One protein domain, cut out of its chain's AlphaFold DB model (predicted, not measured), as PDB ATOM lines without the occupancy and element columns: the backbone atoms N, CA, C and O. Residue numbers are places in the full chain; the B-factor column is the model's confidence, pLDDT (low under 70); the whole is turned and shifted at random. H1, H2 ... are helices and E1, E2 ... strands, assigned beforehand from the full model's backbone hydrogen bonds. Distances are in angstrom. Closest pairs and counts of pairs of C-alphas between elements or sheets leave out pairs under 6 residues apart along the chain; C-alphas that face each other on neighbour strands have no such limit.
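What this domain is: This is residues 210 to 240 and 297 to 454 of the 940 residues of the protein "ZntD protein" of Symbiodinium sp. CCMP2592 (UniProt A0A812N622). Look for a strongly twisted sheet of six strands that curls round one long helix, H3, with the shorter helix H1 over its opposite face. The longest helix, H2, touches H3 with its residues 315 to 323 and only grazes the sheet, while loop residues 336 to 345 stick out. The printed part has 189 residues, with four named helices and six named strands in the order H1 E1 H2 E2 E3 H3 E4 H4 E5 E6; the class is mixed, helices and strands. The mixed sheet runs E2 E3 E1 E4 E6 E5, and the whole is compact, with a radius of gyration of the C-alphas of 17.0 A and spans of 56 by 47 by 33 A.

How they stand to each other: Begin with E1, residues 226 to 235, and its antiparallel neighbour E3, residues 358 to 365, where N 230 and O 361 are 2.9 A apart. Edge strand E2, residues 353 to 355, forms a hairpin with E3, with N 355 and O 358 at 2.8 A. E4, residues 401 to 403, is antiparallel to E1, with N 403 and O 229 at 2.8 A. E6, residues 438 to 444, is parallel to E4, with N 444 and O 402 at 2.8 A, and forms a hairpin with edge strand E5, residues 426 to 431, where N 441 and O 428 are 2.8 A apart. The sheet curls round H3, residues 368 to 388; its closest C-alphas to E5 are Thr 376 and Val 430, 5.7 A. E3, H3 and E4 make a split strand-helix-strand unit, two strands running the same way with E1 between them, and its crossover is right-handed. H1, residues 210 to 222, is on the opposite face from H3, giving three layers, helices on both faces of the sheet; its height is 9.0 A, and it runs along the strands, at 13 degrees to E3 on the local plane. H2, residues 304 to 325, touches H3 at a steep tilt of 46 degrees, opposite ways, closest at the C-alphas of Val 319 and Phe 382, 6.2 A. H4, residues 406 to 409, touches H3 at the C-alphas of Pro 368 and Val 408, 4.7 A. In H1, H2 and H3 every O i to N i+4 pair is within hydrogen-bond range; H4 is too short for one.

Where its parts are: Find C-alpha 210 at (174.147, 200.121, 184.406), where H1 begins, 18.2 A long. E1 covers 29.2 A, H2 31.5 A, E3 23.6 A and H3 30.1 A, the last starting from C-alpha 368 at (194.721, 198.766, 205.458). E5 covers 16.6 A, and E6 18.9 A to C-alpha 444 at (188.093, 209.832, 198.239); E2, E4 and H4 are short.

The domain as a whole: The C-alphas farthest apart, of Asp 342 and Asp 420, are 57.9 A apart. Residues 241 to 296 are not printed, and C-alphas 240 and 297 are 8.5 A apart across the cut. The links H2 to E2, H3 to E4 and H4 to E5 are long. The model's mean pLDDT over the printed part is 81.9, and values under 70 include residues 297 to 314.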
ATOM      1  N   ASP A 210     174.791 200.748 183.258       83.69
ATOM      2  CA  ASP A 210     174.147 200.121 184.406       83.69
ATOM      3  C   ASP A 210     174.777 198.780 184.796       83.69
ATOM      4  O   ASP A 210     174.876 198.510 185.990       83.69
ATOM      5  N   SER A 211     175.273 197.981 183.848       81.75
ATOM      6  CA  SER A 211     175.988 196.731 184.159       81.75
ATOM      7  C   SER A 211     177.285 196.998 184.930       81.75
ATOM      8  O   SER A 211     177.602 196.312 185.897       81.75
ATOM      9  N   ILE A 212     178.005 198.053 184.554       81.56
ATOM     10  CA  ILE A 212     179.272 198.448 185.182       81.56
ATOM     11  C   ILE A 212     179.004 199.056 186.559       81.56
ATOM     12  O   ILE A 212     179.653 198.706 187.543       81.56
ATOM     13  N   ALA A 213     177.999 199.933 186.655       86.06
ATOM     14  CA  ALA A 213     177.567 200.478 187.935       86.06
ATOM     15  C   ALA A 213     177.089 199.376 188.898       86.06
ATOM     16  O   ALA A 213     177.357 199.469 190.094       86.06
ATOM     17  N   ALA A 214     176.412 198.338 188.393       87.88
ATOM     18  CA  ALA A 214     176.024 197.176 189.185       87.88
ATOM     19  C   ALA A 214     177.245 196.389 189.677       87.88
ATOM     20  O   ALA A 214     177.318 196.111 190.867       87.88
ATOM     21  N   ALA A 215     178.230 196.113 188.814       86.56
ATOM     22  CA  ALA A 215     179.442 195.383 189.197       86.56
ATOM     23  C   ALA A 215     180.202 196.070 190.340       86.56
ATOM     24  O   ALA A 215     180.492 195.437 191.353       86.56
ATOM     25  N   VAL A 216     180.439 197.383 190.225       88.31
ATOM     26  CA  VAL A 216     181.128 198.165 191.265       88.31
ATOM     27  C   VAL A 216     180.368 198.122 192.593       88.31
ATOM     28  O   VAL A 216     180.973 197.910 193.641       88.31
ATOM     29  N   ARG A 217     179.040 198.299 192.568       88.44
ATOM     30  CA  ARG A 217     178.209 198.285 193.785       88.44
ATOM     31  C   ARG A 217     178.194 196.915 194.450       88.44
ATOM     32  O   ARG A 217     178.430 196.826 195.652       88.44
ATOM     33  N   SER A 218     177.976 195.866 193.663       87.31
ATOM     34  CA  SER A 218     177.914 194.499 194.171       87.31
ATOM     35  C   SER A 218     179.268 194.030 194.705       87.31
ATOM     36  O   SER A 218     179.308 193.348 195.723       87.31
ATOM     37  N   PHE A 219     180.383 194.468 194.108       87.31
ATOM     38  CA  PHE A 219     181.720 194.229 194.655       87.31
ATOM     39  C   PHE A 219     181.903 194.863 196.042       87.31
ATOM     40  O   PHE A 219     182.291 194.176 196.987       87.31
ATOM     41  N   GLN A 220     181.572 196.152 196.189       85.38
ATOM     42  CA  GLN A 220     181.711 196.871 197.464       85.38
ATOM     43  C   GLN A 220     180.849 196.291 198.588       85.38
ATOM     44  O   GLN A 220     181.219 196.390 199.754       85.38
ATOM     45  N   ALA A 221     179.696 195.717 198.247       77.56
ATOM     46  CA  ALA A 221     178.788 195.128 199.220       77.56
ATOM     47  C   ALA A 221     179.245 193.750 199.733       77.56
ATOM     48  O   ALA A 221     178.713 193.290 200.743       77.56
ATOM     49  N   HIS A 222     180.178 193.079 199.045       69.06
ATOM     50  CA  HIS A 222     180.394 191.643 199.225       69.06
ATOM     51  C   HIS A 222     181.862 191.208 199.403       69.06
ATOM     52  O   HIS A 222     182.107 190.228 200.103       69.06
ATOM     53  N   VAL A 223     182.850 191.882 198.800       63.97
ATOM     54  CA  VAL A 223     184.197 191.293 198.657       63.97
ATOM     55  C   VAL A 223     185.242 191.888 199.611       63.97
ATOM     56  O   VAL A 223     185.754 192.986 199.394       63.97
ATOM     57  N   GLY A 224     185.661 191.071 200.584       62.50
ATOM     58  CA  GLY A 224     186.820 191.308 201.457       62.50
ATOM     59  C   GLY A 224     186.555 192.254 202.632       62.50
ATOM     60  O   GLY A 224     185.572 192.985 202.656       62.50
ATOM     61  N   GLU A 225     187.449 192.244 203.623       71.06
ATOM     62  CA  GLU A 225     187.326 193.112 204.807       71.06
ATOM     63  C   GLU A 225     187.512 194.601 204.467       71.06
ATOM     64  O   GLU A 225     186.916 195.472 205.098       71.06
ATOM     65  N   HIS A 226     188.315 194.892 203.437       86.44
ATOM     66  CA  HIS A 226     188.683 196.248 203.041       86.44
ATOM     67  C   HIS A 226     188.583 196.411 201.507       86.44
ATOM     68  O   HIS A 226     189.599 196.328 200.808       86.44
ATOM     69  N   PRO A 227     187.373 196.606 200.948       90.81
ATOM     70  CA  PRO A 227     187.188 196.812 199.513       90.81
ATOM     71  C   PRO A 227     187.674 198.202 199.089       90.81
ATOM     72  O   PRO A 227     187.355 199.204 199.727       90.81
ATOM     73  N   ALA A 228     188.389 198.276 197.971       93.00
ATOM     74  CA  ALA A 228     188.828 199.506 197.325       93.00
ATOM     75  C   ALA A 228     188.428 199.496 195.847       93.00
ATOM     76  O   ALA A 228     188.455 198.459 195.184       93.00
ATOM     77  N   VAL A 229     188.064 200.661 195.318       94.50
ATOM     78  CA  VAL A 229     187.775 200.821 193.887       94.50
ATOM     79  C   VAL A 229     188.615 201.965 193.356       94.50
ATOM     80  O   VAL A 229     188.511 203.079 193.858       94.50
ATOM     81  N   VAL A 230     189.443 201.704 192.351       95.62
ATOM     82  CA  VAL A 230     190.232 202.742 191.681       95.62
ATOM     83  C   VAL A 230     189.552 203.068 190.364       95.62
ATOM     84  O   VAL A 230     189.407 202.195 189.510       95.62
ATOM     85  N   PHE A 231     189.098 204.309 190.227       94.56
ATOM     86  CA  PHE A 231     188.548 204.830 188.982       94.56
ATOM     87  C   PHE A 231     189.674 205.439 188.161       94.56
ATOM     88  O   PHE A 231     190.546 206.105 188.720       94.56
ATOM     89  N   PHE A 232     189.632 205.231 186.852       89.69
ATOM     90  CA  PHE A 232     190.617 205.715 185.899       89.69
ATOM     91  C   PHE A 232     189.922 206.493 184.781       89.69
ATOM     92  O   PHE A 232     188.929 206.026 184.225       89.69
ATOM     93  N   ASP A 233     190.474 207.665 184.464       87.00
ATOM     94  CA  ASP A 233     190.090 208.527 183.341       87.00
ATOM     95  C   ASP A 233     191.310 208.691 182.423       87.00
ATOM     96  O   ASP A 233     192.341 209.254 182.824       87.00
ATOM     97  N   VAL A 234     191.208 208.175 181.193       77.12
ATOM     98  CA  VAL A 234     192.263 208.312 180.180       77.12
ATOM     99  C   VAL A 234     192.068 209.614 179.408       77.12
ATOM    100  O   VAL A 234     191.063 209.842 178.734       77.12
ATOM    101  N   ARG A 235     193.066 210.493 179.453       69.31
ATOM    102  CA  ARG A 235     193.048 211.755 178.723       69.31
ATOM    103  C   ARG A 235     193.231 211.507 177.232       69.31
ATOM    104  O   ARG A 235     194.203 210.893 176.820       69.31
ATOM    105  N   ALA A 236     192.342 212.097 176.428       58.44
ATOM    106  CA  ALA A 236     192.502 212.204 174.975       58.44
ATOM    107  C   ALA A 236     192.830 210.860 174.295       58.44
ATOM    108  O   ALA A 236     193.592 210.817 173.332       58.44
ATOM    109  N   ALA A 237     192.205 209.782 174.774       54.06
ATOM    110  CA  ALA A 237     192.500 208.418 174.351       54.06
ATOM    111  C   ALA A 237     192.278 208.183 172.839       54.06
ATOM    112  O   ALA A 237     192.964 207.373 172.227       54.06
ATOM    113  N   TYR A 238     191.388 208.967 172.215       57.38
ATOM    114  CA  TYR A 238     191.176 208.982 170.762       57.38
ATOM    115  C   TYR A 238     192.310 209.653 169.970       57.38
ATOM    116  O   TYR A 238     192.457 209.366 168.793       57.38
ATOM    117  N   TYR A 239     193.085 210.557 170.572       57.41
ATOM    118  CA  TYR A 239     193.941 211.521 169.862       57.41
ATOM    119  C   TYR A 239     195.442 211.263 170.048       57.41
ATOM    120  O   TYR A 239     196.236 211.624 169.188       57.41
ATOM    121  N   GLN A 240     195.834 210.641 171.164       59.66
ATOM    122  CA  GLN A 240     197.237 210.571 171.592       59.66
ATOM    123  C   GLN A 240     197.960 209.271 171.226       59.66
ATOM    124  O   GLN A 240     199.134 209.126 171.547       59.66
ATOM    125  N   VAL A 297     193.077 208.662 166.213       65.06
ATOM    126  CA  VAL A 297     192.087 208.302 165.199       65.06
ATOM    127  C   VAL A 297     191.275 209.551 164.867       65.06
ATOM    128  O   VAL A 297     191.057 210.396 165.735       65.06
ATOM    129  N   ARG A 298     190.821 209.680 163.613       69.44
ATOM    130  CA  ARG A 298     190.011 210.820 163.151       69.44
ATOM    131  C   ARG A 298     188.796 211.006 164.091       69.44
ATOM    132  O   ARG A 298     187.959 210.114 164.189       69.44
ATOM    133  N   PRO A 299     188.655 212.122 164.818       52.28
ATOM    134  CA  PRO A 299     187.656 212.211 165.885       52.28
ATOM    135  C   PRO A 299     186.244 212.379 165.336       52.28
ATOM    136  O   PRO A 299     185.973 213.360 164.663       52.28
ATOM    137  N   GLY A 300     185.310 211.484 165.653       58.31
ATOM    138  CA  GLY A 300     183.984 211.490 165.017       58.31
ATOM    139  C   GLY A 300     183.945 210.750 163.678       58.31
ATOM    140  O   GLY A 300     182.881 210.676 163.064       58.31
ATOM    141  N   ASP A 301     185.070 210.157 163.265       65.00
ATOM    142  CA  ASP A 301     185.068 209.057 162.310       65.00
ATOM    143  C   ASP A 301     184.303 207.879 162.925       65.00
ATOM    144  O   ASP A 301     184.596 207.485 164.059       65.00
ATOM    145  N   PRO A 302     183.321 207.314 162.215       59.28
ATOM    146  CA  PRO A 302     182.574 206.175 162.717       59.28
ATOM    147  C   PRO A 302     183.456 204.947 163.060       59.28
ATOM    148  O   PRO A 302     183.140 204.203 163.992       59.28
ATOM    149  N   LEU A 303     184.618 204.787 162.406       62.06
ATOM    150  CA  LEU A 303     185.598 203.740 162.726       62.06
ATOM    151  C   LEU A 303     186.441 204.038 163.978       62.06
ATOM    152  O   LEU A 303     187.053 203.123 164.534       62.06
ATOM    153  N   ALA A 304     186.470 205.285 164.459       64.38
ATOM    154  CA  ALA A 304     187.276 205.669 165.617       64.38
ATOM    155  C   ALA A 304     186.871 204.933 166.893       64.38
ATOM    156  O   ALA A 304     187.742 204.532 167.660       64.38
ATOM    157  N   ASP A 305     185.573 204.707 167.089       62.25
ATOM    158  CA  ASP A 305     185.054 203.987 168.253       62.25
ATOM    159  C   ASP A 305     185.488 202.509 168.239       62.25
ATOM    160  O   ASP A 305     185.803 201.939 169.285       62.25
ATOM    161  N   VAL A 306     185.561 201.897 167.050       62.59
ATOM    162  CA  VAL A 306     186.004 200.504 166.873       62.59
ATOM    163  C   VAL A 306     187.499 200.385 167.139       62.59
ATOM    164  O   VAL A 306     187.909 199.560 167.954       62.59
ATOM    165  N   PHE A 307     188.314 201.230 166.504       65.25
ATOM    166  CA  PHE A 307     189.761 201.214 166.707       65.25
ATOM    167  C   PHE A 307     190.139 201.547 168.145       65.25
ATOM    168  O   PHE A 307     190.977 200.864 168.725       65.25
ATOM    169  N   PHE A 308     189.479 202.534 168.752       68.00
ATOM    170  CA  PHE A 308     189.658 202.818 170.168       68.00
ATOM    171  C   PHE A 308     189.289 201.604 171.025       68.00
ATOM    172  O   PHE A 308     190.080 201.201 171.872       68.00
ATOM    173  N   GLY A 309     188.132 200.979 170.779       64.25
ATOM    174  CA  GLY A 309     187.705 199.782 171.500       64.25
ATOM    175  C   GLY A 309     188.711 198.631 171.408       64.25
ATOM    176  O   GLY A 309     188.970 197.973 172.417       64.25
ATOM    177  N   LEU A 310     189.317 198.410 170.238       64.44
ATOM    178  CA  LEU A 310     190.352 197.393 170.022       64.44
ATOM    179  C   LEU A 310     191.660 197.738 170.749       64.44
ATOM    180  O   LEU A 310     192.136 196.934 171.552       64.44
ATOM    181  N   SER A 311     192.188 198.949 170.535       66.19
ATOM    182  CA  SER A 311     193.400 199.458 171.194       66.19
ATOM    183  C   SER A 311     193.286 199.407 172.712       66.19
ATOM    184  O   SER A 311     194.160 198.890 173.408       66.19
ATOM    185  N   PHE A 312     192.158 199.884 173.229       69.94
ATOM    186  CA  PHE A 312     191.871 199.890 174.651       69.94
ATOM    187  C   PHE A 312     191.683 198.471 175.207       69.94
ATOM    188  O   PHE A 312     192.147 198.174 176.303       69.94
ATOM    189  N   SER A 313     191.076 197.556 174.443       65.81
ATOM    190  CA  SER A 313     190.965 196.150 174.853       65.81
ATOM    191  C   SER A 313     192.329 195.478 174.994       65.81
ATOM    192  O   SER A 313     192.530 194.744 175.962       65.81
ATOM    193  N   ALA A 314     193.275 195.718 174.080       65.81
ATOM    194  CA  ALA A 314     194.623 195.162 174.221       65.81
ATOM    195  C   ALA A 314     195.392 195.806 175.376       65.81
ATOM    196  O   ALA A 314     196.044 195.087 176.126       65.81
ATOM    197  N   TYR A 315     195.252 197.120 175.579       72.69
ATOM    198  CA  TYR A 315     195.794 197.803 176.757       72.69
ATOM    199  C   TYR A 315     195.317 197.141 178.058       72.69
ATOM    200  O   TYR A 315     196.134 196.747 178.889       72.69
ATOM    201  N   ILE A 316     194.003 196.937 178.210       73.81
ATOM    202  CA  ILE A 316     193.440 196.268 179.389       73.81
ATOM    203  C   ILE A 316     193.964 194.831 179.517       73.81
ATOM    204  O   ILE A 316     194.298 194.426 180.629       73.81
ATOM    205  N   ARG A 317     194.078 194.067 178.420       71.75
ATOM    206  CA  ARG A 317     194.635 192.700 178.452       71.75
ATOM    207  C   ARG A 317     196.098 192.682 178.891       71.75
ATOM    208  O   ARG A 317     196.428 191.932 179.799       71.75
ATOM    209  N   SER A 318     196.938 193.548 178.327       76.25
ATOM    210  CA  SER A 318     198.352 193.659 178.703       76.25
ATOM    211  C   SER A 318     198.509 194.000 180.184       76.25
ATOM    212  O   SER A 318     199.286 193.361 180.892       76.25
ATOM    213  N   VAL A 319     197.722 194.961 180.684       80.62
ATOM    214  CA  VAL A 319     197.723 195.287 182.115       80.62
ATOM    215  C   VAL A 319     197.247 194.092 182.938       80.62
ATOM    216  O   VAL A 319     197.869 193.766 183.941       80.62
ATOM    217  N   GLN A 320     196.178 193.403 182.533       79.81
ATOM    218  CA  GLN A 320     195.697 192.211 183.235       79.81
ATOM    219  C   GLN A 320     196.747 191.101 183.299       79.81
ATOM    220  O   GLN A 320     196.894 190.488 184.352       79.81
ATOM    221  N   ASP A 321     197.485 190.859 182.219       82.62
ATOM    222  CA  ASP A 321     198.554 189.861 182.174       82.62
ATOM    223  C   ASP A 321     199.689 190.237 183.141       82.62
ATOM    224  O   ASP A 321     200.147 189.397 183.921       82.62
ATOM    225  N   SER A 322     200.064 191.523 183.188       87.00
ATOM    226  CA  SER A 322     201.015 192.054 184.174       87.00
ATOM    227  C   SER A 322     200.493 191.951 185.612       87.00
ATOM    228  O   SER A 322     201.250 191.649 186.532       87.00
ATOM    229  N   LEU A 323     199.204 192.199 185.848       88.81
ATOM    230  CA  LEU A 323     198.608 192.042 187.175       88.81
ATOM    231  C   LEU A 323     198.561 190.564 187.585       88.81
ATOM    232  O   LEU A 323     198.749 190.262 188.764       88.81
ATOM    233  N   ARG A 324     198.329 189.637 186.641       90.19
ATOM    234  CA  ARG A 324     198.350 188.187 186.902       90.19
ATOM    235  C   ARG A 324     199.744 187.723 187.294       90.19
ATOM    236  O   ARG A 324     199.870 187.029 188.300       90.19
ATOM    237  N   SER A 325     200.779 188.134 186.561       91.75
ATOM    238  CA  SER A 325     202.164 187.738 186.860       91.75
ATOM    239  C   SER A 325     202.645 188.240 188.226       91.75
ATOM    240  O   SER A 325     203.425 187.563 188.891       91.75
ATOM    241  N   GLN A 326     202.123 189.381 188.685       91.00
ATOM    242  CA  GLN A 326     202.419 189.963 189.998       91.00
ATOM    243  C   GLN A 326     201.480 189.482 191.122       91.00
ATOM    244  O   GLN A 326     201.629 189.903 192.267       91.00
ATOM    245  N   GLY A 327     200.487 188.633 190.827       89.75
ATOM    246  CA  GLY A 327     199.504 188.173 191.817       89.75
ATOM    247  C   GLY A 327     198.563 189.273 192.336       89.75
ATOM    248  O   GLY A 327     198.009 189.157 193.428       89.75
ATOM    249  N   LEU A 328     198.375 190.351 191.569       89.56
ATOM    250  CA  LEU A 328     197.572 191.522 191.948       89.56
ATOM    251  C   LEU A 328     196.108 191.438 191.497       89.56
ATOM    252  O   LEU A 328     195.296 192.272 191.902       89.56
ATOM    253  N   VAL A 329     195.739 190.439 190.694       86.62
ATOM    254  CA  VAL A 329     194.355 190.263 190.236       86.62
ATOM    255  C   VAL A 329     193.413 190.002 191.410       86.62
ATOM    256  O   VAL A 329     193.754 189.372 192.416       86.62
ATOM    257  N   THR A 330     192.198 190.523 191.299       85.69
ATOM    258  CA  THR A 330     191.122 190.220 192.237       85.69
ATOM    259  C   THR A 330     190.437 188.940 191.794       85.69
ATOM    260  O   THR A 330     189.819 188.897 190.734       85.69
ATOM    261  N   VAL A 331     190.552 187.892 192.604       87.44
ATOM    262  CA  VAL A 331     189.911 186.600 192.347       87.44
ATOM    263  C   VAL A 331     188.687 186.479 193.242       87.44
ATOM    264  O   VAL A 331     188.782 186.622 194.462       87.44
ATOM    265  N   LEU A 332     187.533 186.232 192.633       84.44
ATOM    266  CA  LEU A 332     186.286 185.975 193.337       84.44
ATOM    267  C   LEU A 332     186.301 184.577 193.973       84.44
ATOM    268  O   LEU A 332     186.813 183.627 193.366       84.44
ATOM    269  N   PRO A 333     185.712 184.419 195.171       84.88
ATOM    270  CA  PRO A 333     185.518 183.099 195.753       84.88
ATOM    271  C   PRO A 333     184.606 182.232 194.860       84.88
ATOM    272  O   PRO A 333     183.806 182.760 194.079       84.88
ATOM    273  N   PRO A 334     184.724 180.894 194.925       83.06
ATOM    274  CA  PRO A 334     183.785 180.008 194.244       83.06
ATOM    275  C   PRO A 334     182.376 180.154 194.842       83.06
ATOM    276  O   PRO A 334     182.237 180.307 196.055       83.06
ATOM    277  N   CYS A 335     181.344 180.082 193.996       81.88
ATOM    278  CA  CYS A 335     179.961 179.958 194.464       81.88
ATOM    279  C   CYS A 335     179.751 178.586 195.116       81.88
ATOM    280  O   CYS A 335     180.309 177.588 194.653       81.88
ATOM    281  N   ALA A 336     178.943 178.536 196.171       82.44
ATOM    282  CA  ALA A 336     178.571 177.288 196.836       82.44
ATOM    283  C   ALA A 336     177.591 176.458 195.988       82.44
ATOM    284  O   ALA A 336     177.601 175.230 196.043       82.44
ATOM    285  N   THR A 337     176.757 177.129 195.195       79.62
ATOM    286  CA  THR A 337     175.770 176.542 194.286       79.62
ATOM    287  C   THR A 337     176.054 176.937 192.840       79.62
ATOM    288  O   THR A 337     176.672 177.968 192.560       79.62
ATOM    289  N   SER A 338     175.621 176.098 191.895       75.75
ATOM    290  CA  SER A 338     175.744 176.402 190.471       75.75
ATOM    291  C   SER A 338     174.908 177.627 190.111       75.75
ATOM    292  O   SER A 338     173.772 177.782 190.566       75.75
ATOM    293  N   LEU A 339     175.463 178.478 189.251       79.19
ATOM    294  CA  LEU A 339     174.721 179.597 188.687       79.19
ATOM    295  C   LEU A 339     173.486 179.087 187.925       79.19
ATOM    296  O   LEU A 339     173.552 178.026 187.307       79.19
ATOM    297  N   PRO A 340     172.379 179.848 187.908       72.50
ATOM    298  CA  PRO A 340     171.124 179.461 187.259       72.50
ATOM    299  C   PRO A 340     171.169 179.560 185.719       72.50
ATOM    300  O   PRO A 340     170.146 179.774 185.078       72.50
ATOM    301  N   VAL A 341     172.361 179.487 185.124       77.06
ATOM    302  CA  VAL A 341     172.591 179.591 183.681       77.06
ATOM    303  C   VAL A 341     173.475 178.424 183.262       77.06
ATOM    304  O   VAL A 341     174.678 178.415 183.537       77.06
ATOM    305  N   ASP A 342     172.870 177.441 182.602       68.19
ATOM    306  CA  ASP A 342     173.560 176.235 182.152       68.19
ATOM    307  C   ASP A 342     174.663 176.549 181.133       68.19
ATOM    308  O   ASP A 342     174.499 177.371 180.230       68.19
ATOM    309  N   GLY A 343     175.808 175.872 181.267       64.50
ATOM    310  CA  GLY A 343     176.923 175.966 180.316       64.50
ATOM    311  C   GLY A 343     177.751 177.257 180.388       64.50
ATOM    312  O   GLY A 343     178.648 177.446 179.564       64.50
ATOM    313  N   LEU A 344     177.502 178.143 181.359       68.00
ATOM    314  CA  LEU A 344     178.274 179.375 181.519       68.00
ATOM    315  C   LEU A 344     179.657 179.081 182.134       68.00
ATOM    316  O   LEU A 344     179.779 178.841 183.335       68.00
ATOM    317  N   SER A 345     180.717 179.133 181.322       61.50
ATOM    318  CA  SER A 345     182.098 179.139 181.827       61.50
ATOM    319  C   SER A 345     182.397 180.498 182.467       61.50
ATOM    320  O   SER A 345     182.389 181.531 181.791       61.50
ATOM    321  N   VAL A 346     182.615 180.517 183.784       65.94
ATOM    322  CA  VAL A 346     182.838 181.755 184.540       65.94
ATOM    323  C   VAL A 346     184.288 181.846 184.986       65.94
ATOM    324  O   VAL A 346     184.765 181.038 185.783       65.94
ATOM    325  N   SER A 347     184.986 182.868 184.491       72.81
ATOM    326  CA  SER A 347     186.282 183.244 185.049       72.81
ATOM    327  C   SER A 347     186.084 183.782 186.463       72.81
ATOM    328  O   SER A 347     185.264 184.671 186.678       72.81
ATOM    329  N   ARG A 348     186.858 183.267 187.423       79.38
ATOM    330  CA  ARG A 348     186.890 183.803 188.794       79.38
ATOM    331  C   ARG A 348     187.701 185.089 188.895       79.38
ATOM    332  O   ARG A 348     187.605 185.788 189.896       79.38
ATOM    333  N   GLU A 349     188.522 185.392 187.899       82.19
ATOM    334  CA  GLU A 349     189.249 186.653 187.859       82.19
ATOM    335  C   GLU A 349     188.278 187.783 187.532       82.19
ATOM    336  O   GLU A 349     187.571 187.735 186.526       82.19
ATOM    337  N   LEU A 350     188.245 188.801 188.389       80.38
ATOM    338  CA  LEU A 350     187.417 189.979 188.203       80.38
ATOM    339  C   LEU A 350     188.197 191.020 187.383       80.38
ATOM    340  O   LEU A 350     189.098 191.669 187.926       80.38
ATOM    341  N   PRO A 351     187.876 191.207 186.089       73.88
ATOM    342  CA  PRO A 351     188.507 192.236 185.275       73.88
ATOM    343  C   PRO A 351     188.071 193.642 185.730       73.88
ATOM    344  O   PRO A 351     187.030 193.783 186.386       73.88
ATOM    345  N   PRO A 352     188.808 194.707 185.356       77.94
ATOM    346  CA  PRO A 352     188.309 196.062 185.519       77.94
ATOM    347  C   PRO A 352     187.016 196.231 184.712       77.94
ATOM    348  O   PRO A 352     186.884 195.727 183.596       77.94
ATOM    349  N   ALA A 353     186.055 196.946 185.285       77.88
ATOM    350  CA  ALA A 353     184.790 197.232 184.627       77.88
ATOM    351  C   ALA A 353     184.933 198.537 183.830       77.88
ATOM    352  O   ALA A 353     185.158 199.587 184.431       77.88
ATOM    353  N   SER A 354     184.824 198.480 182.499       73.31
ATOM    354  CA  SER A 354     185.094 199.614 181.605       73.31
ATOM    355  C   SER A 354     183.884 200.036 180.771       73.31
ATOM    356  O   SER A 354     183.128 199.209 180.262       73.31
ATOM    357  N   TRP A 355     183.717 201.349 180.615       71.69
ATOM    358  CA  TRP A 355     182.831 202.000 179.657       71.69
ATOM    359  C   TRP A 355     183.645 203.003 178.842       71.69
ATOM    360  O   TRP A 355     183.908 204.111 179.306       71.69
ATOM    361  N   ALA A 356     184.003 202.638 177.612       69.50
ATOM    362  CA  ALA A 356     184.925 203.438 176.809       69.50
ATOM    363  C   ALA A 356     186.221 203.750 177.596       69.50
ATOM    364  O   ALA A 356     186.895 202.816 178.021       69.50
ATOM    365  N   ASP A 357     186.557 205.028 177.778       71.88
ATOM    366  CA  ASP A 357     187.736 205.535 178.489       71.88
ATOM    367  C   ASP A 357     187.592 205.580 180.022       71.88
ATOM    368  O   ASP A 357     188.605 205.660 180.717       71.88
ATOM    369  N   ASP A 358     186.364 205.490 180.545       75.12
ATOM    370  CA  ASP A 358     186.078 205.412 181.981       75.12
ATOM    371  C   ASP A 358     186.132 203.948 182.441       75.12
ATOM    372  O   ASP A 358     185.318 203.125 182.012       75.12
ATOM    373  N   PHE A 359     187.032 203.596 183.359       82.38
ATOM    374  CA  PHE A 359     187.072 202.237 183.908       82.38
ATOM    375  C   PHE A 359     187.389 202.184 185.400       82.38
ATOM    376  O   PHE A 359     187.958 203.106 185.980       82.38
ATOM    377  N   ALA A 360     186.986 201.082 186.035       87.50
ATOM    378  CA  ALA A 360     187.118 200.871 187.468       87.50
ATOM    379  C   ALA A 360     187.797 199.531 187.776       87.50
ATOM    380  O   ALA A 360     187.279 198.469 187.416       87.50
ATOM    381  N   ALA A 361     188.926 199.570 188.487       90.44
ATOM    382  CA  ALA A 361     189.561 198.388 189.059       90.44
ATOM    383  C   ALA A 361     189.011 198.134 190.468       90.44
ATOM    384  O   ALA A 361     189.037 199.013 191.330       90.44
ATOM    385  N   MET A 362     188.508 196.925 190.697       90.81
ATOM    386  CA  MET A 362     187.927 196.489 191.965       90.81
ATOM    387  C   MET A 362     188.949 195.638 192.716       90.81
ATOM    388  O   MET A 362     189.364 194.592 192.220       90.81
ATOM    389  N   LEU A 363     189.383 196.101 193.886       92.12
ATOM    390  CA  LEU A 363     190.492 195.538 194.655       92.12
ATOM    391  C   LEU A 363     190.056 195.246 196.091       92.12
ATOM    392  O   LEU A 363     189.248 195.967 196.670       92.12
ATOM    393  N   SER A 364     190.610 194.200 196.692       90.19
ATOM    394  CA  SER A 364     190.451 193.923 198.120       90.19
ATOM    395  C   SER A 364     191.724 193.299 198.691       90.19
ATOM    396  O   SER A 364     192.492 192.648 197.968       90.19
ATOM    397  N   ALA A 365     191.954 193.532 199.983       89.81
ATOM    398  CA  ALA A 365     192.992 192.883 200.782       89.81
ATOM    399  C   ALA A 365     192.551 192.783 202.256       89.81
ATOM    400  O   ALA A 365     191.535 193.363 202.647       89.81
ATOM    401  N   ALA A 366     193.305 192.040 203.072       88.25
ATOM    402  CA  ALA A 366     192.942 191.756 204.461       88.25
ATOM    403  C   ALA A 366     193.215 192.925 205.422       88.25
ATOM    404  O   ALA A 366     192.563 193.023 206.450       88.25
ATOM    405  N   GLY A 367     194.140 193.839 205.105       89.50
ATOM    406  CA  GLY A 367     194.481 194.949 206.004       89.50
ATOM    407  C   GLY A 367     194.682 196.294 205.301       89.50
ATOM    408  O   GLY A 367     195.009 196.311 204.110       89.50
ATOM    409  N   PRO A 368     194.574 197.427 206.028       91.12
ATOM    410  CA  PRO A 368     194.721 198.766 205.458       91.12
ATOM    411  C   PRO A 368     195.992 198.991 204.640       91.12
ATOM    412  O   PRO A 368     195.921 199.464 203.507       91.12
ATOM    413  N   ALA A 369     197.147 198.584 205.170       92.31
ATOM    414  CA  ALA A 369     198.422 198.731 204.473       92.31
ATOM    415  C   ALA A 369     198.508 197.877 203.199       92.31
ATOM    416  O   ALA A 369     199.030 198.329 202.182       92.31
ATOM    417  N   GLN A 370     197.944 196.666 203.226       92.44
ATOM    418  CA  GLN A 370     197.920 195.773 202.065       92.44
ATOM    419  C   GLN A 370     196.996 196.304 200.966       92.44
ATOM    420  O   GLN A 370     197.327 196.189 199.788       92.44
ATOM    421  N   VAL A 371     195.862 196.912 201.334       93.12
ATOM    422  CA  VAL A 371     194.969 197.566 200.368       93.12
ATOM    423  C   VAL A 371     195.676 198.728 199.693       93.12
ATOM    424  O   VAL A 371     195.657 198.794 198.468       93.12
ATOM    425  N   VAL A 372     196.323 199.612 200.461       94.94
ATOM    426  CA  VAL A 372     197.076 200.735 199.881       94.94
ATOM    427  C   VAL A 372     198.178 200.216 198.966       94.94
ATOM    428  O   VAL A 372     198.257 200.665 197.830       94.94
ATOM    429  N   HIS A 373     198.945 199.206 199.386       94.56
ATOM    430  CA  HIS A 373     199.970 198.590 198.540       94.56
ATOM    431  C   HIS A 373     199.397 198.029 197.229       94.56
ATOM    432  O   HIS A 373     199.924 198.313 196.154       94.56
ATOM    433  N   LYS A 374     198.283 197.288 197.294       94.56
ATOM    434  CA  LYS A 374     197.617 196.723 196.112       94.56
ATOM    435  C   LYS A 374     197.063 197.814 195.193       94.56
ATOM    436  O   LYS A 374     197.180 197.691 193.975       94.56
ATOM    437  N   VAL A 375     196.502 198.887 195.756       95.94
ATOM    438  CA  VAL A 375     196.050 200.078 195.016       95.94
ATOM    439  C   VAL A 375     197.230 200.767 194.332       95.94
ATOM    440  O   VAL A 375     197.137 201.043 193.137       95.94
ATOM    441  N   THR A 376     198.341 200.993 195.037       96.56
ATOM    442  CA  THR A 376     199.562 201.590 194.479       96.56
ATOM    443  C   THR A 376     200.097 200.749 193.326       96.56
ATOM    444  O   THR A 376     200.223 201.266 192.223       96.56
ATOM    445  N   ALA A 377     200.331 199.451 193.544       95.81
ATOM    446  CA  ALA A 377     200.901 198.560 192.536       95.81
ATOM    447  C   ALA A 377     199.992 198.417 191.303       95.81
ATOM    448  O   ALA A 377     200.457 198.504 190.170       95.81
ATOM    449  N   THR A 378     198.676 198.290 191.515       95.19
ATOM    450  CA  THR A 378     197.703 198.240 190.413       95.19
ATOM    451  C   THR A 378     197.701 199.547 189.622       95.19
ATOM    452  O   THR A 378     197.740 199.526 188.395       95.19
ATOM    453  N   THR A 379     197.683 200.696 190.306       96.44
ATOM    454  CA  THR A 379     197.685 202.010 189.643       96.44
ATOM    455  C   THR A 379     198.995 202.250 188.895       96.44
ATOM    456  O   THR A 379     198.944 202.761 187.781       96.44
ATOM    457  N   THR A 380     200.142 201.837 189.447       95.81
ATOM    458  CA  THR A 380     201.440 201.859 188.754       95.81
ATOM    459  C   THR A 380     201.387 201.017 187.483       95.81
ATOM    460  O   THR A 380     201.732 201.531 186.428       95.81
ATOM    461  N   ALA A 381     200.864 199.786 187.525       93.00
ATOM    462  CA  ALA A 381     200.745 198.954 186.325       93.00
ATOM    463  C   ALA A 381     199.910 199.636 185.224       93.00
ATOM    464  O   ALA A 381     200.362 199.721 184.082       93.00
ATOM    465  N   PHE A 382     198.736 200.187 185.566       91.62
ATOM    466  CA  PHE A 382     197.909 200.941 184.614       91.62
ATOM    467  C   PHE A 382     198.614 202.198 184.087       91.62
ATOM    468  O   PHE A 382     198.528 202.473 182.891       91.62
ATOM    469  N   LEU A 383     199.300 202.952 184.951       92.69
ATOM    470  CA  LEU A 383     200.017 204.177 184.589       92.69
ATOM    471  C   LEU A 383     201.192 203.883 183.654       92.69
ATOM    472  O   LEU A 383     201.234 204.440 182.563       92.69
ATOM    473  N   THR A 384     202.076 202.964 184.037       89.25
ATOM    474  CA  THR A 384     203.241 202.538 183.252       89.25
ATOM    475  C   THR A 384     202.814 202.033 181.870       89.25
ATOM    476  O   THR A 384     203.370 202.452 180.858       89.25
ATOM    477  N   HIS A 385     201.775 201.193 181.788       84.62
ATOM    478  CA  HIS A 385     201.282 200.694 180.499       84.62
ATOM    479  C   HIS A 385     200.557 201.769 179.681       84.62
ATOM    480  O   HIS A 385     200.569 201.711 178.459       84.62
ATOM    481  N   ALA A 386     199.897 202.745 180.317       82.50
ATOM    482  CA  ALA A 386     199.298 203.858 179.584       82.50
ATOM    483  C   ALA A 386     200.406 204.712 178.956       82.50
ATOM    484  O   ALA A 386     200.355 205.003 177.761       82.50
ATOM    485  N   THR A 387     201.439 205.036 179.739       82.44
ATOM    486  CA  THR A 387     202.620 205.767 179.278       82.44
ATOM    487  C   THR A 387     203.330 205.023 178.141       82.44
ATOM    488  O   THR A 387     203.702 205.663 177.157       82.44
ATOM    489  N   SER A 388     203.471 203.692 178.220       75.31
ATOM    490  CA  SER A 388     204.139 202.898 177.173       75.31
ATOM    491  C   SER A 388     203.427 202.963 175.824       75.31
ATOM    492  O   SER A 388     204.085 202.836 174.794       75.31
ATOM    493  N   ILE A 389     202.110 203.210 175.826       69.75
ATOM    494  CA  ILE A 389     201.299 203.336 174.613       69.75
ATOM    495  C   ILE A 389     200.954 204.775 174.211       69.75
ATOM    496  O   ILE A 389     200.112 205.001 173.340       69.75
ATOM    497  N   GLY A 390     201.598 205.760 174.844       70.88
ATOM    498  CA  GLY A 390     201.370 207.182 174.585       70.88
ATOM    499  C   GLY A 390     200.053 207.731 175.152       70.88
ATOM    500  O   GLY A 390     199.692 208.871 174.868       70.88
ATOM    501  N   MET A 391     199.334 206.954 175.967       77.12
ATOM    502  CA  MET A 391     198.148 207.408 176.696       77.12
ATOM    503  C   MET A 391     198.535 208.091 178.013       77.12
ATOM    504  O   MET A 391     199.565 207.805 178.617       77.12
ATOM    505  N   GLN A 392     197.680 208.995 178.498       82.00
ATOM    506  CA  GLN A 392     197.904 209.714 179.756       82.00
ATOM    507  C   GLN A 392     196.724 209.530 180.709       82.00
ATOM    508  O   GLN A 392     195.579 209.764 180.331       82.00
ATOM    509  N   LEU A 393     196.990 209.189 181.971       88.75
ATOM    510  CA  LEU A 393     195.965 209.157 183.019       88.75
ATOM    511  C   LEU A 393     195.774 210.548 183.641       88.75
ATOM    512  O   LEU A 393     196.744 211.245 183.941       88.75
ATOM    513  N   SER A 394     194.523 210.965 183.863       89.06
ATOM    514  CA  SER A 394     194.216 212.260 184.486       89.06
ATOM    515  C   SER A 394     193.885 212.124 185.971       89.06
ATOM    516  O   SER A 394     192.771 211.757 186.322       89.06
ATOM    517  N   PHE A 395     194.789 212.520 186.862       91.19
ATOM    518  CA  PHE A 395     194.567 212.442 188.311       91.19
ATOM    519  C   PHE A 395     193.813 213.667 188.841       91.19
ATOM    520  O   PHE A 395     194.272 214.799 188.701       91.19
ATOM    521  N   ALA A 396     192.625 213.438 189.408       88.94
ATOM    522  CA  ALA A 396     191.808 214.425 190.119       88.94
ATOM    523  C   ALA A 396     190.667 213.707 190.858       88.94
ATOM    524  O   ALA A 396     190.269 212.610 190.473       88.94
ATOM    525  N   VAL A 397     190.076 214.353 191.870       88.75
ATOM    526  CA  VAL A 397     188.961 213.792 192.666       88.75
ATOM    527  C   VAL A 397     187.735 213.389 191.833       88.75
ATOM    528  O   VAL A 397     186.958 212.534 192.252       88.75
ATOM    529  N   ASP A 398     187.547 214.004 190.662       86.50
ATOM    530  CA  ASP A 398     186.472 213.723 189.707       86.50
ATOM    531  C   ASP A 398     186.953 213.015 188.427       86.50
ATOM    532  O   ASP A 398     186.196 212.948 187.459       86.50
ATOM    533  N   LYS A 399     188.195 212.511 188.429       89.50
ATOM    534  CA  LYS A 399     188.848 211.775 187.336       89.50
ATOM    535  C   LYS A 399     189.517 210.509 187.889       89.50
ATOM    536  O   LYS A 399     188.833 209.732 188.541       89.50
ATOM    537  N   THR A 400     190.815 210.279 187.704       94.88
ATOM    538  CA  THR A 400     191.503 209.131 188.309       94.88
ATOM    539  C   THR A 400     191.654 209.329 189.820       94.88
ATOM    540  O   THR A 400     192.381 210.229 190.252       94.88
ATOM    541  N   ALA A 401     190.965 208.501 190.612       95.88
ATOM    542  CA  ALA A 401     190.928 208.564 192.077       95.88
ATOM    543  C   ALA A 401     190.625 207.189 192.703       95.88
ATOM    544  O   ALA A 401     189.920 206.363 192.119       95.88
ATOM    545  N   ALA A 402     191.111 206.963 193.925       96.62
ATOM    546  CA  ALA A 402     190.849 205.758 194.707       96.62
ATOM    547  C   ALA A 402     189.717 205.990 195.716       96.62
ATOM    548  O   ALA A 402     189.811 206.838 196.600       96.62
ATOM    549  N   LEU A 403     188.647 205.209 195.620       94.75
ATOM    550  CA  LEU A 403     187.573 205.166 196.603       94.75
ATOM    551  C   LEU A 403     187.946 204.176 197.709       94.75
ATOM    552  O   LEU A 403     187.927 202.962 197.489       94.75
ATOM    553  N   LEU A 404     188.274 204.705 198.890       93.00
ATOM    554  CA  LEU A 404     188.763 203.922 200.028       93.00
ATOM    555  C   LEU A 404     187.793 203.980 201.216       93.00
ATOM    556  O   LEU A 404     187.159 205.014 201.461       93.00
ATOM    557  N   PRO A 405     187.669 202.887 201.987       90.00
ATOM    558  CA  PRO A 405     186.857 202.880 203.191       90.00
ATOM    559  C   PRO A 405     187.553 203.689 204.303       90.00
ATOM    560  O   PRO A 405     188.785 203.789 204.313       90.00
ATOM    561  N   PRO A 406     186.801 204.274 205.258       88.62
ATOM    562  CA  PRO A 406     187.365 205.128 206.307       88.62
ATOM    563  C   PRO A 406     188.491 204.463 207.109       88.62
ATOM    564  O   PRO A 406     189.459 205.122 207.474       88.62
ATOM    565  N   GLN A 407     188.393 203.149 207.324       88.88
ATOM    566  CA  GLN A 407     189.388 202.339 208.028       88.88
ATOM    567  C   GLN A 407     190.749 202.337 207.326       88.88
ATOM    568  O   GLN A 407     191.766 202.189 207.987       88.88
ATOM    569  N   VAL A 408     190.776 202.492 206.000       89.44
ATOM    570  CA  VAL A 408     192.014 202.549 205.209       89.44
ATOM    571  C   VAL A 408     192.499 203.988 205.093       89.44
ATOM    572  O   VAL A 408     193.676 204.267 205.308       89.44
ATOM    573  N   LEU A 409     191.574 204.909 204.808       87.50
ATOM    574  CA  LEU A 409     191.876 206.322 204.583       87.50
ATOM    575  C   LEU A 409     192.524 206.983 205.808       87.50
ATOM    576  O   LEU A 409     193.479 207.739 205.666       87.50
ATOM    577  N   PHE A 410     192.031 206.665 207.009       86.38
ATOM    578  CA  PHE A 410     192.475 207.279 208.265       86.38
ATOM    579  C   PHE A 410     193.455 206.414 209.072       86.38
ATOM    580  O   PHE A 410     193.775 206.755 210.206       86.38
ATOM    581  N   ALA A 411     193.972 205.320 208.500       86.50
ATOM    582  CA  ALA A 411     194.968 204.465 209.158       86.50
ATOM    583  C   ALA A 411     196.395 205.056 209.175       86.50
ATOM    584  O   ALA A 411     197.325 204.381 209.607       86.50
ATOM    585  N   GLY A 412     196.596 206.277 208.665       84.12
ATOM    586  CA  GLY A 412     197.919 206.910 208.562       84.12
ATOM    587  C   GLY A 412     198.818 206.336 207.460       84.12
ATOM    588  O   GLY A 412     200.001 206.649 207.417       84.12
ATOM    589  N   VAL A 413     198.269 205.493 206.577       85.69
ATOM    590  CA  VAL A 413     198.996 204.892 205.440       85.69
ATOM    591  C   VAL A 413     198.894 205.757 204.175       85.69
ATOM    592  O   VAL A 413     199.736 205.670 203.289       85.69
ATOM    593  N   CYS A 414     197.856 206.591 204.081       87.81
ATOM    594  CA  CYS A 414     197.715 207.576 203.011       87.81
ATOM    595  C   CYS A 414     198.419 208.876 203.403       87.81
ATOM    596  O   CYS A 414     198.443 209.250 204.577       87.81
ATOM    597  N   GLU A 415     198.931 209.602 202.417       87.69
ATOM    598  CA  GLU A 415     199.485 210.928 202.650       87.69
ATOM    599  C   GLU A 415     198.384 211.923 203.027       87.69
ATOM    600  O   GLU A 415     197.298 211.896 202.431       87.69
ATOM    601  N   PRO A 416     198.653 212.826 203.982       83.56
ATOM    602  CA  PRO A 416     197.697 213.847 204.368       83.56
ATOM    603  C   PRO A 416     197.474 214.878 203.242       83.56
ATOM    604  O   PRO A 416     198.289 214.991 202.314       83.56
ATOM    605  N   PRO A 417     196.381 215.658 203.329       83.06
ATOM    606  CA  PRO A 417     196.148 216.812 202.464       83.06
ATOM    607  C   PRO A 417     197.311 217.812 202.508       83.06
ATOM    608  O   PRO A 417     197.953 217.985 203.548       83.06
ATOM    609  N   LEU A 418     197.561 218.503 201.392       79.44
ATOM    610  CA  LEU A 418     198.634 219.499 201.318       79.44
ATOM    611  C   LEU A 418     198.251 220.784 202.090       79.44
ATOM    612  O   LEU A 418     197.100 221.226 201.988       79.44
ATOM    613  N   PRO A 419     199.193 221.429 202.812       64.69
ATOM    614  CA  PRO A 419     198.914 222.618 203.632       64.69
ATOM    615  C   PRO A 419     198.354 223.813 202.846       64.69
ATOM    616  O   PRO A 419     197.559 224.586 203.378       64.69
ATOM    617  N   ASP A 420     198.718 223.933 201.567       65.44
ATOM    618  CA  ASP A 420     198.442 225.111 200.731       65.44
ATOM    619  C   ASP A 420     197.032 225.115 200.103       65.44
ATOM    620  O   ASP A 420     196.701 225.962 199.274       65.44
ATOM    621  N   GLY A 421     196.168 224.163 200.475       56.78
ATOM    622  CA  GLY A 421     194.751 224.141 200.092       56.78
ATOM    623  C   GLY A 421     194.448 223.766 198.633       56.78
ATOM    624  O   GLY A 421     193.271 223.751 198.258       56.78
ATOM    625  N   VAL A 422     195.471 223.444 197.833       56.53
ATOM    626  CA  VAL A 422     195.345 223.008 196.428       56.53
ATOM    627  C   VAL A 422     194.757 221.594 196.333       56.53
ATOM    628  O   VAL A 422     193.829 221.383 195.555       56.53
ATOM    629  N   ASP A 423     195.201 220.673 197.198       63.19
ATOM    630  CA  ASP A 423     194.658 219.313 197.338       63.19
ATOM    631  C   ASP A 423     194.125 219.097 198.759       63.19
ATOM    632  O   ASP A 423     194.888 218.928 199.711       63.19
ATOM    633  N   LYS A 424     192.795 219.108 198.901       75.44
ATOM    634  CA  LYS A 424     192.100 218.984 200.198       75.44
ATOM    635  C   LYS A 424     191.895 217.543 200.668       75.44
ATOM    636  O   LYS A 424     191.415 217.338 201.779       75.44
ATOM    637  N   GLU A 425     192.227 216.565 199.833       82.62
ATOM    638  CA  GLU A 425     191.998 215.145 200.096       82.62
ATOM    639  C   GLU A 425     193.303 214.430 200.461       82.62
ATOM    640  O   GLU A 425     194.397 214.886 200.116       82.62
ATOM    641  N   HIS A 426     193.184 213.287 201.139       89.88
ATOM    642  CA  HIS A 426     194.318 212.378 201.315       89.88
ATOM    643  C   HIS A 426     194.745 211.822 199.951       89.88
ATOM    644  O   HIS A 426     193.947 211.786 199.010       89.88
ATOM    645  N   ALA A 427     195.988 211.363 199.829       92.69
ATOM    646  CA  ALA A 427     196.493 210.819 198.573       92.69
ATOM    647  C   ALA A 427     197.368 209.578 198.764       92.69
ATOM    648  O   ALA A 427     197.911 209.327 199.837       92.69
ATOM    649  N   ILE A 428     197.518 208.808 197.691       94.56
ATOM    650  CA  ILE A 428     198.488 207.721 197.569       94.56
ATOM    651  C   ILE A 428     199.524 208.150 196.528       94.56
ATOM    652  O   ILE A 428     199.154 208.558 195.429       94.56
ATOM    653  N   LEU A 429     200.816 208.061 196.849       94.00
ATOM    654  CA  LEU A 429     201.862 208.279 195.851       94.00
ATOM    655  C   LEU A 429     201.995 207.059 194.946       94.00
ATOM    656  O   LEU A 429     202.142 205.930 195.414       94.00
ATOM    657  N   VAL A 430     201.963 207.311 193.643       95.06
ATOM    658  CA  VAL A 430     202.121 206.306 192.593       95.06
ATOM    659  C   VAL A 430     203.279 206.743 191.711       95.06
ATOM    660  O   VAL A 430     203.300 207.881 191.251       95.06
ATOM    661  N   ARG A 431     204.251 205.860 191.488       94.12
ATOM    662  CA  ARG A 431     205.393 206.123 190.605       94.12
ATOM    663  C   ARG A 431     205.145 205.466 189.253       94.12
ATOM    664  O   ARG A 431     204.685 204.328 189.218       94.12
ATOM    665  N   ASP A 432     205.425 206.195 188.180       91.81
ATOM    666  CA  ASP A 432     205.483 205.661 186.818       91.81
ATOM    667  C   ASP A 432     206.878 205.075 186.564       91.81
ATOM    668  O   ASP A 432     207.885 205.766 186.748       91.81
ATOM    669  N   ASP A 433     206.946 203.813 186.144       88.81
ATOM    670  CA  ASP A 433     208.220 203.125 185.913       88.81
ATOM    671  C   ASP A 433     208.926 203.596 184.634       88.81
ATOM    672  O   ASP A 433     210.135 203.417 184.498       88.81
ATOM    673  N   ILE A 434     208.215 204.238 183.702       84.62
ATOM    674  CA  ILE A 434     208.814 204.769 182.470       84.62
ATOM    675  C   ILE A 434     209.342 206.180 182.705       84.62
ATOM    676  O   ILE A 434     210.525 206.445 182.499       84.62
ATOM    677  N   THR A 435     208.484 207.097 183.155       85.75
ATOM    678  CA  THR A 435     208.893 208.501 183.358       85.75
ATOM    679  C   THR A 435     209.674 208.718 184.649       85.75
ATOM    680  O   THR A 435     210.289 209.769 184.816       85.75
ATOM    681  N   GLN A 436     209.655 207.747 185.570       89.62
ATOM    682  CA  GLN A 436     210.251 207.835 186.905       89.62
ATOM    683  C   GLN A 436     209.646 208.944 187.784       89.62
ATOM    684  O   GLN A 436     210.147 209.207 188.879       89.62
ATOM    685  N   CYS A 437     208.552 209.572 187.344       89.12
ATOM    686  CA  CYS A 437     207.843 210.612 188.076       89.12
ATOM    687  C   CYS A 437     206.819 210.013 189.048       89.12
ATOM    688  O   CYS A 437     206.133 209.038 188.739       89.12
ATOM    689  N   SER A 438     206.680 210.644 190.216       91.62
ATOM    690  CA  SER A 438     205.631 210.319 191.185       91.62
ATOM    691  C   SER A 438     204.424 211.233 191.000       91.62
ATOM    692  O   SER A 438     204.564 212.450 190.881       91.62
ATOM    693  N   VAL A 439     203.233 210.645 191.027       92.44
ATOM    694  CA  VAL A 439     201.946 211.327 190.904       92.44
ATOM    695  C   VAL A 439     201.104 211.056 192.150       92.44
ATOM    696  O   VAL A 439     201.132 209.962 192.716       92.44
ATOM    697  N   ARG A 440     200.349 212.065 192.596       93.00
ATOM    698  CA  ARG A 440     199.407 211.947 193.716       93.00
ATOM    699  C   ARG A 440     198.076 211.391 193.208       93.00
ATOM    700  O   ARG A 440     197.383 212.067 192.452       93.00
ATOM    701  N   LEU A 441     197.703 210.188 193.639       95.38
ATOM    702  CA  LEU A 441     196.379 209.599 193.427       95.38
ATOM    703  C   LEU A 441     195.433 210.053 194.550       95.38
ATOM    704  O   LEU A 441     195.637 209.636 195.692       95.38
ATOM    705  N   PRO A 442     194.397 210.867 194.273       94.88
ATOM    706  CA  PRO A 442     193.458 211.302 195.303       94.88
ATOM    707  C   PRO A 442     192.693 210.121 195.903       94.88
ATOM    708  O   PRO A 442     192.151 209.289 195.173       94.88
ATOM    709  N   ALA A 443     192.615 210.072 197.230       94.19
ATOM    710  CA  ALA A 443     191.856 209.086 197.982       94.19
ATOM    711  C   ALA A 443     190.560 209.720 198.507       94.19
ATOM    712  O   ALA A 443     190.585 210.645 199.316       94.19
ATOM    713  N   VAL A 444     189.416 209.228 198.030       92.81
ATOM    714  CA  VAL A 444     188.093 209.832 198.239       92.81
ATOM    715  C   VAL A 444     187.132 208.877 198.950       92.81
ATOM    716  O   VAL A 444     187.306 207.660 198.941       92.81
ATOM    717  N   GLN A 445     186.067 209.431 199.537       90.44
ATOM    718  CA  GLN A 445     184.984 208.664 200.180       90.44
ATOM    719  C   GLN A 445     183.708 208.571 199.332       90.44
ATOM    720  O   GLN A 445     182.837 207.730 199.575       90.44
ATOM    721  N   ALA A 446     183.585 209.435 198.325       91.69
ATOM    722  CA  ALA A 446     182.508 209.419 197.352       91.69
ATOM    723  C   ALA A 446     183.053 209.798 195.977       91.69
ATOM    724  O   ALA A 446     183.885 210.693 195.859       91.69
ATOM    725  N   TYR A 447     182.554 209.134 194.944       92.56
ATOM    726  CA  TYR A 447     183.004 209.314 193.575       92.56
ATOM    727  C   TYR A 447     181.813 209.352 192.613       92.56
ATOM    728  O   TYR A 447     180.809 208.653 192.793       92.56
ATOM    729  N   LYS A 448     181.907 210.189 191.577       91.44
ATOM    730  CA  LYS A 448     180.870 210.311 190.551       91.44
ATOM    731  C   LYS A 448     181.201 209.412 189.358       91.44
ATOM    732  O   LYS A 448     181.864 209.845 188.426       91.44
ATOM    733  N   HIS A 449     180.655 208.201 189.349       87.50
ATOM    734  CA  HIS A 449     180.910 207.206 188.305       87.50
ATOM    735  C   HIS A 449     179.714 207.048 187.355       87.50
ATOM    736  O   HIS A 449     178.585 206.868 187.817       87.50
ATOM    737  N   LEU A 450     179.937 207.137 186.036       82.44
ATOM    738  CA  LEU A 450     178.927 206.932 184.975       82.44
ATOM    739  C   LEU A 450     177.592 207.660 185.224       82.44
ATOM    740  O   LEU A 450     176.482 207.172 184.995       82.44
ATOM    741  N   GLY A 451     177.703 208.881 185.747       82.00
ATOM    742  CA  GLY A 451     176.570 209.739 186.065       82.00
ATOM    743  C   GLY A 451     175.806 209.376 187.341       82.00
ATOM    744  O   GLY A 451     174.817 210.056 187.605       82.00
ATOM    745  N   GLY A 452     176.212 208.365 188.112       86.75
ATOM    746  CA  GLY A 452     175.747 208.071 189.475       86.75
ATOM    747  C   GLY A 452     176.737 208.533 190.549       86.75
ATOM    748  O   GLY A 452     177.792 209.078 190.229       86.75
ATOM    749  N   ILE A 453     176.381 208.340 191.822       91.25
ATOM    750  CA  ILE A 453     177.299 208.540 192.956       91.25
ATOM    751  C   ILE A 453     177.528 207.194 193.631       91.25
ATOM    752  O   ILE A 453     176.573 206.502 193.994       91.25
ATOM    753  N   VAL A 454     178.798 206.850 193.793       90.88
ATOM    754  CA  VAL A 454     179.277 205.677 194.518       90.88
ATOM    755  C   VAL A 454     179.974 206.177 195.779       90.88
ATOM    756  O   VAL A 454     180.685 207.176 195.740       90.88
TER     757      VAL A 454